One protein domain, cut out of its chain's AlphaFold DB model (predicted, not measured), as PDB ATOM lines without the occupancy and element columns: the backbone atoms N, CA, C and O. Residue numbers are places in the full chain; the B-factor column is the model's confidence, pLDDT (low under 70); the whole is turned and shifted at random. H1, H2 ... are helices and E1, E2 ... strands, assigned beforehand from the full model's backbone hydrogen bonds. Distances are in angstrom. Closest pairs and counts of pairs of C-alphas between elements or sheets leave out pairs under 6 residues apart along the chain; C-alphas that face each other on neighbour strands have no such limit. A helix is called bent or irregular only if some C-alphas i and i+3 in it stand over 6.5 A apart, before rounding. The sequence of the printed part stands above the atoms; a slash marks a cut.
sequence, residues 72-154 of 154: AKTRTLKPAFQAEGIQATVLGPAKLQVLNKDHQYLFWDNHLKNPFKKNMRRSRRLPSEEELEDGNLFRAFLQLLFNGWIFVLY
ATOM      1  N   ALA A  72      19.030  48.889   8.241       54.00
ATOM      2  CA  ALA A  72      18.121  48.620   7.125       54.00
ATOM      3  C   ALA A  72      18.031  47.115   6.807       54.00
ATOM      4  O   ALA A  72      16.938  46.598   6.596       54.00
ATOM      5  N   LYS A  73      19.163  46.399   6.901       62.38
ATOM      6  CA  LYS A  73      19.227  44.943   6.709       62.38
ATOM      7  C   LYS A  73      18.435  44.166   7.765       62.38
ATOM      8  O   LYS A  73      17.782  43.190   7.430       62.38
ATOM      9  N   THR A  74      18.441  44.585   9.034       60.22
ATOM     10  CA  THR A  74      17.735  43.849  10.106       60.22
ATOM     11  C   THR A  74      16.219  44.018  10.026       60.22
ATOM     12  O   THR A  74      15.467  43.128  10.422       60.22
ATOM     13  N   ARG A  75      15.756  45.138   9.461       59.12
ATOM     14  CA  ARG A  75      14.328  45.451   9.310       59.12
ATOM     15  C   ARG A  75      13.692  44.795   8.096       59.12
ATOM     16  O   ARG A  75      12.524  44.441   8.184       59.12
ATOM     17  N   THR A  76      14.443  44.584   7.015       63.91
ATOM     18  CA  THR A  76      13.995  43.776   5.867       63.91
ATOM     19  C   THR A  76      13.986  42.284   6.178       63.91
ATOM     20  O   THR A  76      13.237  41.531   5.569       63.91
ATOM     21  N   LEU A  77      14.785  41.854   7.153       67.06
ATOM     22  CA  LEU A  77      14.841  40.464   7.587       67.06
ATOM     23  C   LEU A  77      13.603  40.040   8.387       67.06
ATOM     24  O   LEU A  77      13.115  38.935   8.197       67.06
ATOM     25  N   LYS A  78      13.042  40.912   9.235       67.44
ATOM     26  CA  LYS A  78      11.840  40.588  10.025       67.44
ATOM     27  C   LYS A  78      10.650  40.084   9.178       67.44
ATOM     28  O   LYS A  78      10.122  39.032   9.525       67.44
ATOM     29  N   PRO A  79      10.228  40.761   8.090       66.25
ATOM     30  CA  PRO A  79       9.157  40.251   7.238       66.25
ATOM     31  C   PRO A  79       9.555  38.985   6.467       66.25
ATOM     32  O   PRO A  79       8.686  38.158   6.228       66.25
ATOM     33  N   ALA A  80      10.837  38.785   6.135       67.25
ATOM     34  CA  ALA A  80      11.307  37.542   5.512       67.25
ATOM     35  C   ALA A  80      11.166  36.342   6.466       67.25
ATOM     36  O   ALA A  80      10.619  35.315   6.086       67.25
ATOM     37  N   PHE A  81      11.542  36.509   7.739       70.25
ATOM     38  CA  PHE A  81      11.335  35.485   8.766       70.25
ATOM     39  C   PHE A  81       9.851  35.229   9.047       70.25
ATOM     40  O   PHE A  81       9.440  34.082   9.165       70.25
ATOM     41  N   GLN A  82       9.028  36.281   9.102       68.31
ATOM     42  CA  GLN A  82       7.582  36.134   9.296       68.31
ATOM     43  C   GLN A  82       6.891  35.445   8.112       68.31
ATOM     44  O   GLN A  82       5.976  34.657   8.336       68.31
ATOM     45  N   ALA A  83       7.329  35.700   6.875       66.12
ATOM     46  CA  ALA A  83       6.822  35.023   5.681       66.12
ATOM     47  C   ALA A  83       7.155  33.522   5.669       66.12
ATOM     48  O   ALA A  83       6.381  32.727   5.147       66.12
ATOM     49  N   GLU A  84       8.273  33.135   6.285       67.19
ATOM     50  CA  GLU A  84       8.675  31.737   6.459       67.19
ATOM     51  C   GLU A  84       8.110  31.089   7.739       67.19
ATOM     52  O   GLU A  84       8.421  29.936   8.027       67.19
ATOM     53  N   GLY A  85       7.269  31.800   8.505       67.94
ATOM     54  CA  GLY A  85       6.663  31.298   9.746       67.94
ATOM     55  C   GLY A  85       7.607  31.270  10.957       67.94
ATOM     56  O   GLY A  85       7.260  30.725  12.001       67.94
ATOM     57  N   ILE A  86       8.788  31.878  10.849       77.12
ATOM     58  CA  ILE A  86       9.843  31.855  11.864       77.12
ATOM     59  C   ILE A  86       9.624  32.977  12.892       77.12
ATOM     60  O   ILE A  86       9.503  34.159  12.546       77.12
ATOM     61  N   GLN A  87       9.644  32.640  14.188       79.56
ATOM     62  CA  GLN A  87       9.541  33.625  15.271       79.56
ATOM     63  C   GLN A  87      10.854  34.407  15.442       79.56
ATOM     64  O   GLN A  87      11.742  34.024  16.203       79.56
ATOM     65  N   ALA A  88      10.977  35.540  14.746       82.31
ATOM     66  CA  ALA A  88      12.139  36.425  14.833       82.31
ATOM     67  C   ALA A  88      11.817  37.787  15.480       82.31
ATOM     68  O   ALA A  88      10.915  38.518  15.062       82.31
ATOM     69  N   THR A  89      12.625  38.175  16.467       83.12
ATOM     70  CA  THR A  89      12.568  39.464  17.166       83.12
ATOM     71  C   THR A  89      13.817  40.291  16.867       83.12
ATOM     72  O   THR A  89      14.948  39.874  17.108       83.12
ATOM     73  N   VAL A  90      13.627  41.507  16.354       82.56
ATOM     74  CA  VAL A  90      14.727  42.457  16.128       82.56
ATOM     75  C   VAL A  90      15.049  43.145  17.453       82.56
ATOM     76  O   VAL A  90      14.267  43.961  17.929       82.56
ATOM     77  N   LEU A  91      16.202  42.818  18.039       80.62
ATOM     78  CA  LEU A  91      16.665  43.405  19.303       80.62
ATOM     79  C   LEU A  91      17.463  44.699  19.101       80.62
ATOM     80  O   LEU A  91      17.692  45.444  20.048       80.62
ATOM     81  N   GLY A  92      17.934  44.963  17.881       72.94
ATOM     82  CA  GLY A  92      18.676  46.178  17.574       72.94
ATOM     83  C   GLY A  92      19.108  46.278  16.112       72.94
ATOM     84  O   GLY A  92      18.832  45.388  15.305       72.94
ATOM     85  N   PRO A  93      19.844  47.343  15.750       69.94
ATOM     86  CA  PRO A  93      20.260  47.603  14.370       69.94
ATOM     87  C   PRO A  93      21.268  46.582  13.824       69.94
ATOM     88  O   PRO A  93      21.548  46.593  12.636       69.94
ATOM     89  N   ALA A  94      21.829  45.715  14.669       74.69
ATOM     90  CA  ALA A  94      22.797  44.685  14.289       74.69
ATOM     91  C   ALA A  94      22.522  43.340  14.972       74.69
ATOM     92  O   ALA A  94      23.425  42.511  15.036       74.69
ATOM     93  N   LYS A  95      21.342  43.173  15.586       80.19
ATOM     94  CA  LYS A  95      21.040  42.053  16.480       80.19
ATOM     95  C   LYS A  95      19.630  41.535  16.225       80.19
ATOM     96  O   LYS A  95      18.661  42.289  16.334       80.19
ATOM     97  N   LEU A  96      19.532  40.247  15.940       83.56
ATOM     98  CA  LEU A  96      18.284  39.531  15.717       83.56
ATOM     99  C   LEU A  96      18.249  38.322  16.652       83.56
ATOM    100  O   LEU A  96      19.248  37.632  16.821       83.56
ATOM    101  N   GLN A  97      17.110  38.087  17.276       84.69
ATOM    102  CA  GLN A  97      16.827  36.877  18.028       84.69
ATOM    103  C   GLN A  97      15.843  36.049  17.216       84.69
ATOM    104  O   GLN A  97      14.831  36.578  16.771       84.69
ATOM    105  N   VAL A  98      16.135  34.776  17.028       85.62
ATOM    106  CA  VAL A  98      15.247  33.813  16.388       85.62
ATOM    107  C   VAL A  98      14.962  32.727  17.407       85.62
ATOM    108  O   VAL A  98      15.893  32.155  17.969       85.62
ATOM    109  N   LEU A  99      13.685  32.496  17.683       83.81
ATOM    110  CA  LEU A  99      13.231  31.417  18.542       83.81
ATOM    111  C   LEU A  99      12.735  30.281  17.650       83.81
ATOM    112  O   LEU A  99      11.915  30.509  16.761       83.81
ATOM    113  N   ASN A 100      13.238  29.076  17.891       79.62
ATOM    114  CA  ASN A 100      12.706  27.860  17.298       79.62
ATOM    115  C   ASN A 100      12.476  26.833  18.404       79.62
ATOM    116  O   ASN A 100      13.446  26.375  19.003       79.62
ATOM    117  N   LYS A 101      11.211  26.477  18.659       77.94
ATOM    118  CA  LYS A 101      10.804  25.571  19.745       77.94
ATOM    119  C   LYS A 101      11.451  25.999  21.075       77.94
ATOM    120  O   LYS A 101      11.107  27.063  21.588       77.94
ATOM    121  N   ASP A 102      12.424  25.225  21.557       78.06
ATOM    122  CA  ASP A 102      13.156  25.445  22.810       78.06
ATOM    123  C   ASP A 102      14.541  26.089  22.612       78.06
ATOM    124  O   ASP A 102      15.235  26.408  23.578       78.06
ATOM    125  N   HIS A 103      14.959  26.302  21.363       78.81
ATOM    126  CA  HIS A 103      16.259  26.861  21.021       78.81
ATOM    127  C   HIS A 103      16.171  28.346  20.691       78.81
ATOM    128  O   HIS A 103      15.409  28.791  19.824       78.81
ATOM    129  N   GLN A 104      17.020  29.128  21.357       84.25
ATOM    130  CA  GLN A 104      17.157  30.550  21.094       84.25
ATOM    131  C   GLN A 104      18.454  30.826  20.338       84.25
ATOM    132  O   GLN A 104      19.563  30.634  20.834       84.25
ATOM    133  N   TYR A 105      18.316  31.397  19.148       83.88
ATOM    134  CA  TYR A 105      19.436  31.781  18.307       83.88
ATOM    135  C   TYR A 105      19.586  33.292  18.264       83.88
ATOM    136  O   TYR A 105      18.649  34.038  17.984       83.88
ATOM    137  N   LEU A 106      20.797  33.764  18.534       84.31
ATOM    138  CA  LEU A 106      21.122  35.181  18.550       84.31
ATOM    139  C   LEU A 106      22.071  35.504  17.404       84.31
ATOM    140  O   LEU A 106      23.244  35.141  17.437       84.31
ATOM    141  N   PHE A 107      21.570  36.220  16.413       81.44
ATOM    142  CA  PHE A 107      22.293  36.618  15.219       81.44
ATOM    143  C   PHE A 107      22.811  38.048  15.329       81.44
ATOM    144  O   PHE A 107      22.110  38.956  15.781       81.44
ATOM    145  N   TRP A 108      24.036  38.252  14.855       79.12
ATOM    146  CA  TRP A 108      24.717  39.535  14.837       79.12
ATOM    147  C   TRP A 108      25.322  39.825  13.470       79.12
ATOM    148  O   TRP A 108      26.034  38.990  12.914       79.12
ATOM    149  N   ASP A 109      25.109  41.038  12.967       76.44
ATOM    150  CA  ASP A 109      25.713  41.489  11.713       76.44
ATOM    151  C   ASP A 109      27.229  41.703  11.901       76.44
ATOM    152  O   ASP A 109      27.682  42.506  12.734       76.44
ATOM    153  N   ASN A 110      28.046  40.976  11.133       67.81
ATOM    154  CA  ASN A 110      29.497  41.059  11.237       67.81
ATOM    155  C   ASN A 110      30.092  42.275  10.505       67.81
ATOM    156  O   ASN A 110      31.245  42.619  10.761       67.81
ATOM    157  N   HIS A 111      29.334  42.982   9.671       64.88
ATOM    158  CA  HIS A 111      29.797  44.202   9.006       64.88
ATOM    159  C   HIS A 111      29.682  45.441   9.900       64.88
ATOM    160  O   HIS A 111      30.387  46.432   9.693       64.88
ATOM    161  N   LEU A 112      28.863  45.386  10.951       62.03
ATOM    162  CA  LEU A 112      28.774  46.468  11.923       62.03
ATOM    163  C   LEU A 112      29.898  46.330  12.957       62.03
ATOM    164  O   LEU A 112      30.059  45.284  13.594       62.03
ATOM    165  N   LYS A 113      30.727  47.379  13.108       57.31
ATOM    166  CA  LYS A 113      31.732  47.492  14.181       57.31
ATOM    167  C   LYS A 113      30.995  47.551  15.517       57.31
ATOM    168  O   LYS A 113      30.649  48.621  16.002       57.31
ATOM    169  N   ASN A 114      30.703  46.382  16.063       57.81
ATOM    170  CA  ASN A 114      29.965  46.247  17.297       57.81
ATOM    171  C   ASN A 114      30.958  46.053  18.459       57.81
ATOM    172  O   ASN A 114      31.686  45.053  18.447       57.81
ATOM    173  N   PRO A 115      31.027  46.973  19.440       54.16
ATOM    174  CA  PRO A 115      31.957  46.867  20.570       54.16
ATOM    175  C   PRO A 115      31.748  45.588  21.397       54.16
ATOM    176  O   PRO A 115      32.694  45.086  21.999       54.16
ATOM    177  N   PHE A 116      30.552  44.990  21.340       53.44
ATOM    178  CA  PHE A 116      30.223  43.731  22.017       53.44
ATOM    179  C   PHE A 116      30.827  42.474  21.356       53.44
ATOM    180  O   PHE A 116      30.776  41.393  21.938       53.44
ATOM    181  N   LYS A 117      31.460  42.585  20.175       55.72
ATOM    182  CA  LYS A 117      32.070  41.436  19.472       55.72
ATOM    183  C   LYS A 117      33.242  40.794  20.211       55.72
ATOM    184  O   LYS A 117      33.489  39.611  20.000       55.72
ATOM    185  N   LYS A 118      33.974  41.548  21.043       56.31
ATOM    186  CA  LYS A 118      35.205  41.057  21.695       56.31
ATOM    187  C   LYS A 118      34.965  39.863  22.627       56.31
ATOM    188  O   LYS A 118      35.856  39.035  22.758       56.31
ATOM    189  N   ASN A 119      33.765  39.739  23.195       54.44
ATOM    190  CA  ASN A 119      33.434  38.690  24.167       54.44
ATOM    191  C   ASN A 119      32.487  37.618  23.607       54.44
ATOM    192  O   ASN A 119      32.010  36.757  24.343       54.44
ATOM    193  N   MET A 120      32.186  37.663  22.308       57.50
ATOM    194  CA  MET A 120      31.203  36.769  21.712       57.50
ATOM    195  C   MET A 120      31.868  35.449  21.314       57.50
ATOM    196  O   MET A 120      32.638  35.390  20.351       57.50
ATOM    197  N   ARG A 121      31.560  34.369  22.045       57.47
ATOM    198  CA  ARG A 121      31.891  33.007  21.612       57.47
ATOM    199  C   ARG A 121      31.061  32.704  20.369       57.47
ATOM    200  O   ARG A 121      29.885  32.382  20.474       57.47
ATOM    201  N   ARG A 122      31.658  32.874  19.187       61.41
ATOM    202  CA  ARG A 122      31.022  32.497  17.919       61.41
ATOM    203  C   ARG A 122      30.651  31.023  18.014       61.41
ATOM    204  O   ARG A 122      31.546  30.207  18.254       61.41
ATOM    205  N   SER A 123      29.376  30.685  17.823       58.22
ATOM    206  CA  SER A 123      29.053  29.284  17.586       58.22
ATOM    207  C   SER A 123      29.730  28.896  16.275       58.22
ATOM    208  O   SER A 123      29.512  29.533  15.247       58.22
ATOM    209  N   ARG A 124      30.636  27.916  16.324       56.81
ATOM    210  CA  ARG A 124      31.290  27.382  15.116       56.81
ATOM    211  C   ARG A 124      30.469  26.271  14.469       56.81
ATOM    212  O   ARG A 124      30.826  25.821  13.388       56.81
ATOM    213  N   ARG A 125      29.410  25.815  15.139       63.25
ATOM    214  CA  ARG A 125      28.577  24.711  14.685       63.25
ATOM    215  C   ARG A 125      27.296  25.275  14.084       63.25
ATOM    216  O   ARG A 125      26.519  25.898  14.808       63.25
ATOM    217  N   LEU A 126      27.122  25.081  12.774       66.94
ATOM    218  CA  LEU A 126      25.808  25.216  12.152       66.94
ATOM    219  C   LEU A 126      24.871  24.183  12.769       66.94
ATOM    220  O   LEU A 126      25.278  23.021  12.848       66.94
ATOM    221  N   PRO A 127      23.654  24.578  13.163       68.94
ATOM    222  CA  PRO A 127      22.612  23.600  13.398       68.94
ATOM    223  C   PRO A 127      22.338  22.834  12.097       68.94
ATOM    224  O   PRO A 127      22.321  23.439  11.019       68.94
ATOM    225  N   SER A 128      22.209  21.509  12.177       69.06
ATOM    226  CA  SER A 128      21.855  20.692  11.010       69.06
ATOM    227  C   SER A 128      20.388  20.908  10.623       69.06
ATOM    228  O   SER A 128      19.578  21.357  11.432       69.06
ATOM    229  N   GLU A 129      20.030  20.586   9.378       70.44
ATOM    230  CA  GLU A 129      18.631  20.633   8.922       70.44
ATOM    231  C   GLU A 129      17.726  19.734   9.784       70.44
ATOM    232  O   GLU A 129      16.605  20.114  10.109       70.44
ATOM    233  N   GLU A 130      18.264  18.603  10.250       66.62
ATOM    234  CA  GLU A 130      17.615  17.701  11.208       66.62
ATOM    235  C   GLU A 130      17.424  18.334  12.595       66.62
ATOM    236  O   GLU A 130      16.385  18.131  13.202       66.62
ATOM    237  N   GLU A 131      18.378  19.127  13.098       68.38
ATOM    238  CA  GLU A 131      18.265  19.798  14.408       68.38
ATOM    239  C   GLU A 131      17.235  20.933  14.402       68.38
ATOM    240  O   GLU A 131      16.637  21.249  15.429       68.38
ATOM    241  N   LEU A 132      17.039  21.577  13.252       71.19
ATOM    242  CA  LEU A 132      16.044  22.638  13.117       71.19
ATOM    243  C   LEU A 132      14.652  22.063  12.859       71.19
ATOM    244  O   LEU A 132      13.676  22.753  13.147       71.19
ATOM    245  N   GLU A 133      14.572  20.836  12.320       66.62
ATOM    246  CA  GLU A 133      13.357  20.163  11.826       66.62
ATOM    247  C   GLU A 133      12.496  21.057  10.905       66.62
ATOM    248  O   GLU A 133      11.326  20.778  10.666       66.62
ATOM    249  N   ASP A 134      13.092  22.133  10.384       72.25
ATOM    250  CA  ASP A 134      12.476  23.185   9.585       72.25
ATOM    251  C   ASP A 134      13.467  23.598   8.492       72.25
ATOM    252  O   ASP A 134      14.377  24.412   8.697       72.25
ATOM    253  N   GLY A 135      13.276  23.050   7.289       72.38
ATOM    254  CA  GLY A 135      14.127  23.350   6.132       72.38
ATOM    255  C   GLY A 135      14.124  24.837   5.750       72.38
ATOM    256  O   GLY A 135      15.127  25.360   5.261       72.38
ATOM    257  N   ASN A 136      13.032  25.557   6.033       75.44
ATOM    258  CA  ASN A 136      12.954  27.010   5.839       75.44
ATOM    259  C   ASN A 136      13.901  27.747   6.792       75.44
ATOM    260  O   ASN A 136      14.709  28.569   6.364       75.44
ATOM    261  N   LEU A 137      13.898  27.371   8.072       77.31
ATOM    262  CA  LEU A 137      14.791  27.962   9.059       77.31
ATOM    263  C   LEU A 137      16.260  27.684   8.724       77.31
ATOM    264  O   LEU A 137      17.086  28.593   8.804       77.31
ATOM    265  N   PHE A 138      16.588  26.470   8.276       80.38
ATOM    266  CA  PHE A 138      17.943  26.135   7.835       80.38
ATOM    267  C   PHE A 138      18.402  26.997   6.646       80.38
ATOM    268  O   PHE A 138      19.510  27.545   6.656       80.38
ATOM    269  N   ARG A 139      17.533  27.210   5.649       78.12
ATOM    270  CA  ARG A 139      17.809  28.117   4.519       78.12
ATOM    271  C   ARG A 139      18.023  29.556   4.980       78.12
ATOM    272  O   ARG A 139      18.975  30.200   4.532       78.12
ATOM    273  N   ALA A 140      17.205  30.038   5.909       76.69
ATOM    274  CA  ALA A 140      17.341  31.381   6.454       76.69
ATOM    275  C   ALA A 140      18.657  31.556   7.241       76.69
ATOM    276  O   ALA A 140      19.334  32.579   7.115       76.69
ATOM    277  N   PHE A 141      19.087  30.528   7.983       79.12
ATOM    278  CA  PHE A 141      20.402  30.473   8.631       79.12
ATOM    279  C   PHE A 141      21.549  30.603   7.628       79.12
ATOM    280  O   PHE A 141      22.449  31.427   7.818       79.12
ATOM    281  N   LEU A 142      21.509  29.820   6.546       80.56
ATOM    282  CA  LEU A 142      22.513  29.880   5.485       80.56
ATOM    283  C   LEU A 142      22.555  31.268   4.847       80.56
ATOM    284  O   LEU A 142      23.631  31.850   4.707       80.56
ATOM    285  N   GLN A 143      21.396  31.839   4.523       77.25
ATOM    286  CA  GLN A 143      21.310  33.171   3.933       77.25
ATOM    287  C   GLN A 143      21.892  34.250   4.858       77.25
ATOM    288  O   GLN A 143      22.600  35.148   4.394       77.25
ATOM    289  N   LEU A 144      21.644  34.170   6.167       76.62
ATOM    290  CA  LEU A 144      22.241  35.082   7.142       76.62
ATOM    291  C   LEU A 144      23.769  34.954   7.176       76.62
ATOM    292  O   LEU A 144      24.468  35.968   7.129       76.62
ATOM    293  N   LEU A 145      24.299  33.731   7.188       77.56
ATOM    294  CA  LEU A 145      25.743  33.487   7.170       77.56
ATOM    295  C   LEU A 145      26.417  34.012   5.895       77.56
ATOM    296  O   LEU A 145      27.444  34.685   5.991       77.56
ATOM    297  N   PHE A 146      25.824  33.776   4.718       75.88
ATOM    298  CA  PHE A 146      26.309  34.323   3.442       75.88
ATOM    299  C   PHE A 146      26.321  35.854   3.434       75.88
ATOM    300  O   PHE A 146      27.224  36.470   2.871       75.88
ATOM    301  N   ASN A 147      25.366  36.480   4.123       70.50
ATOM    302  CA  ASN A 147      25.313  37.929   4.309       70.50
ATOM    303  C   ASN A 147      26.265  38.451   5.399       70.50
ATOM    304  O   ASN A 147      26.172  39.617   5.794       70.50
ATOM    305  N   GLY A 148      27.164  37.602   5.903       71.56
ATOM    306  CA  GLY A 148      28.146  37.967   6.908       71.56
ATOM    307  C   GLY A 148      27.544  38.133   8.297       71.56
ATOM    308  O   GLY A 148      28.071  38.900   9.091       71.56
ATOM    309  N   TRP A 149      26.443  37.465   8.627       77.50
ATOM    310  CA  TRP A 149      25.968  37.405  10.007       77.50
ATOM    311  C   TRP A 149      26.614  36.236  10.740       77.50
ATOM    312  O   TRP A 149      26.999  35.241  10.142       77.50
ATOM    313  N   ILE A 150      26.755  36.361  12.055       77.69
ATOM    314  CA  ILE A 150      27.248  35.297  12.932       77.69
ATOM    315  C   ILE A 150      26.186  35.043  13.985       77.69
ATOM    316  O   ILE A 150      25.571  35.995  14.463       77.69
ATOM    317  N   PHE A 151      26.008  33.793  14.395       77.56
ATOM    318  CA  PHE A 151      25.061  33.453  15.443       77.56
ATOM    319  C   PHE A 151      25.706  32.779  16.654       77.56
ATOM    320  O   PHE A 151      26.835  32.277  16.617       77.56
ATOM    321  N   VAL A 152      24.956  32.806  17.749       77.38
ATOM    322  CA  VAL A 152      25.200  32.049  18.974       77.38
ATOM    323  C   VAL A 152      23.910  31.313  19.303       77.38
ATOM    324  O   VAL A 152      22.846  31.932  19.300       77.38
ATOM    325  N   LEU A 153      24.013  30.008  19.538       79.69
ATOM    326  CA  LEU A 153      22.933  29.203  20.101       79.69
ATOM    327  C   LEU A 153      23.025  29.294  21.628       79.69
ATOM    328  O   LEU A 153      24.128  29.173  22.173       79.69
ATOM    329  N   TYR A 154      21.890  29.545  22.268       70.06
ATOM    330  CA  TYR A 154      21.713  29.527  23.716       70.06
ATOM    331  C   TYR A 154      20.863  28.334  24.131       70.06
ATOM    332  O   TYR A 154      19.947  27.975  23.352       70.06
TER     333      TYR A 154
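Overview. This is residues 72 to 154 of the 154 residues of an uncharacterized protein of Ornithorhynchus anatinus (UniProt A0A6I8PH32). A strongly twisted sheet of four strands has two helices, H1 and H4, side by side over one face, and no named helix over the other face. The stretch between E3 and H4, with the small helices H2 and H3, passes outside the sheet's E4 edge. The printed part has 83 residues, with named elements in the order H1 E1 E2 E3 H2 H3 H4 E4; the sheet's order is E1 E2 E3 E4, all antiparallel. The class is mixed, helices and strands. The whole is compact, with a radius of gyration of the C-alphas of 12.0 A and spans of 33 by 26 by 22 A.

Arrangement. In the sheet, E1 is residues 87 to 92, E2 95 to 100, E3 103 to 109 and E4 149 to 153; E1 and E4 are its edge strands. E1, E2 and E3 form a meander, each strand the antiparallel neighbour of the one before; E1 and E2 are a hairpin, as are E2 and E3. Within hydrogen-bond range are N 89 and O 97 between E1 and E2, 2.7 A, N 107 and O 96 between E2 and E3, 2.7 A, and N 108 and O 150 between E3 and E4, 2.8 A. H1, residues 72 to 83, and H4, residues 135 to 146, lie on the same face, two layers with the sheet. H1 is over E1 and E2 at a height over the sheet of 9.0 A, along the strands at 11 degrees to E1 on the local plane; its closest C-alphas to E1 are those of Phe 81 and Ala 88, 6.2 A. H4 is over E2 and E3 at 9.9 A, along the strands at 21 degrees to E3 on the local plane. H1 and H4 are close but not clearly touching, the closest C-alphas being those of Phe 81 and Ala 140, 7.6 A, at a shallow tilt of 12 degrees, opposite ways. H3, residues 129 to 132, only just touches H4, only at the corner, with 3 pairs of C-alphas within 8 A, the closest those of Glu 129 and Phe 138, 5.7 A; H4 does so with residues 135 to 138 alone. H2, residues 115 to 119, is not on the sheet and is apart from H1, H3 and H4. In H4 every O i to N i+4 pair is within hydrogen-bond range, in H1 6 of 8, in H2 0 of 1, with 0 of 2 O i to N i+3 pairs; H3 is too short for an O i to N i+4 pair.

Along the chain. E3 measures 19.7 A from first to last C-alpha, H1 17.7 A, H4 16.6 A and E2 16.5 A. H1 begins at C-alpha 72 (18.121, 48.620, 7.125), and E4 ends at C-alpha 153 (22.933, 29.203, 20.101). H2 is irregular, but only just: C-alphas 115 and 118 are 6.8 A apart.

Size, cuts and confidence. The two C-alphas farthest apart, those of Pro 115 and Glu 130, are 33.8 A apart. The printed part has no cut and no long link. Mean pLDDT of the printed part is 71.3; 36 residues are under 70, among them 72 to 80 and 110 to 128.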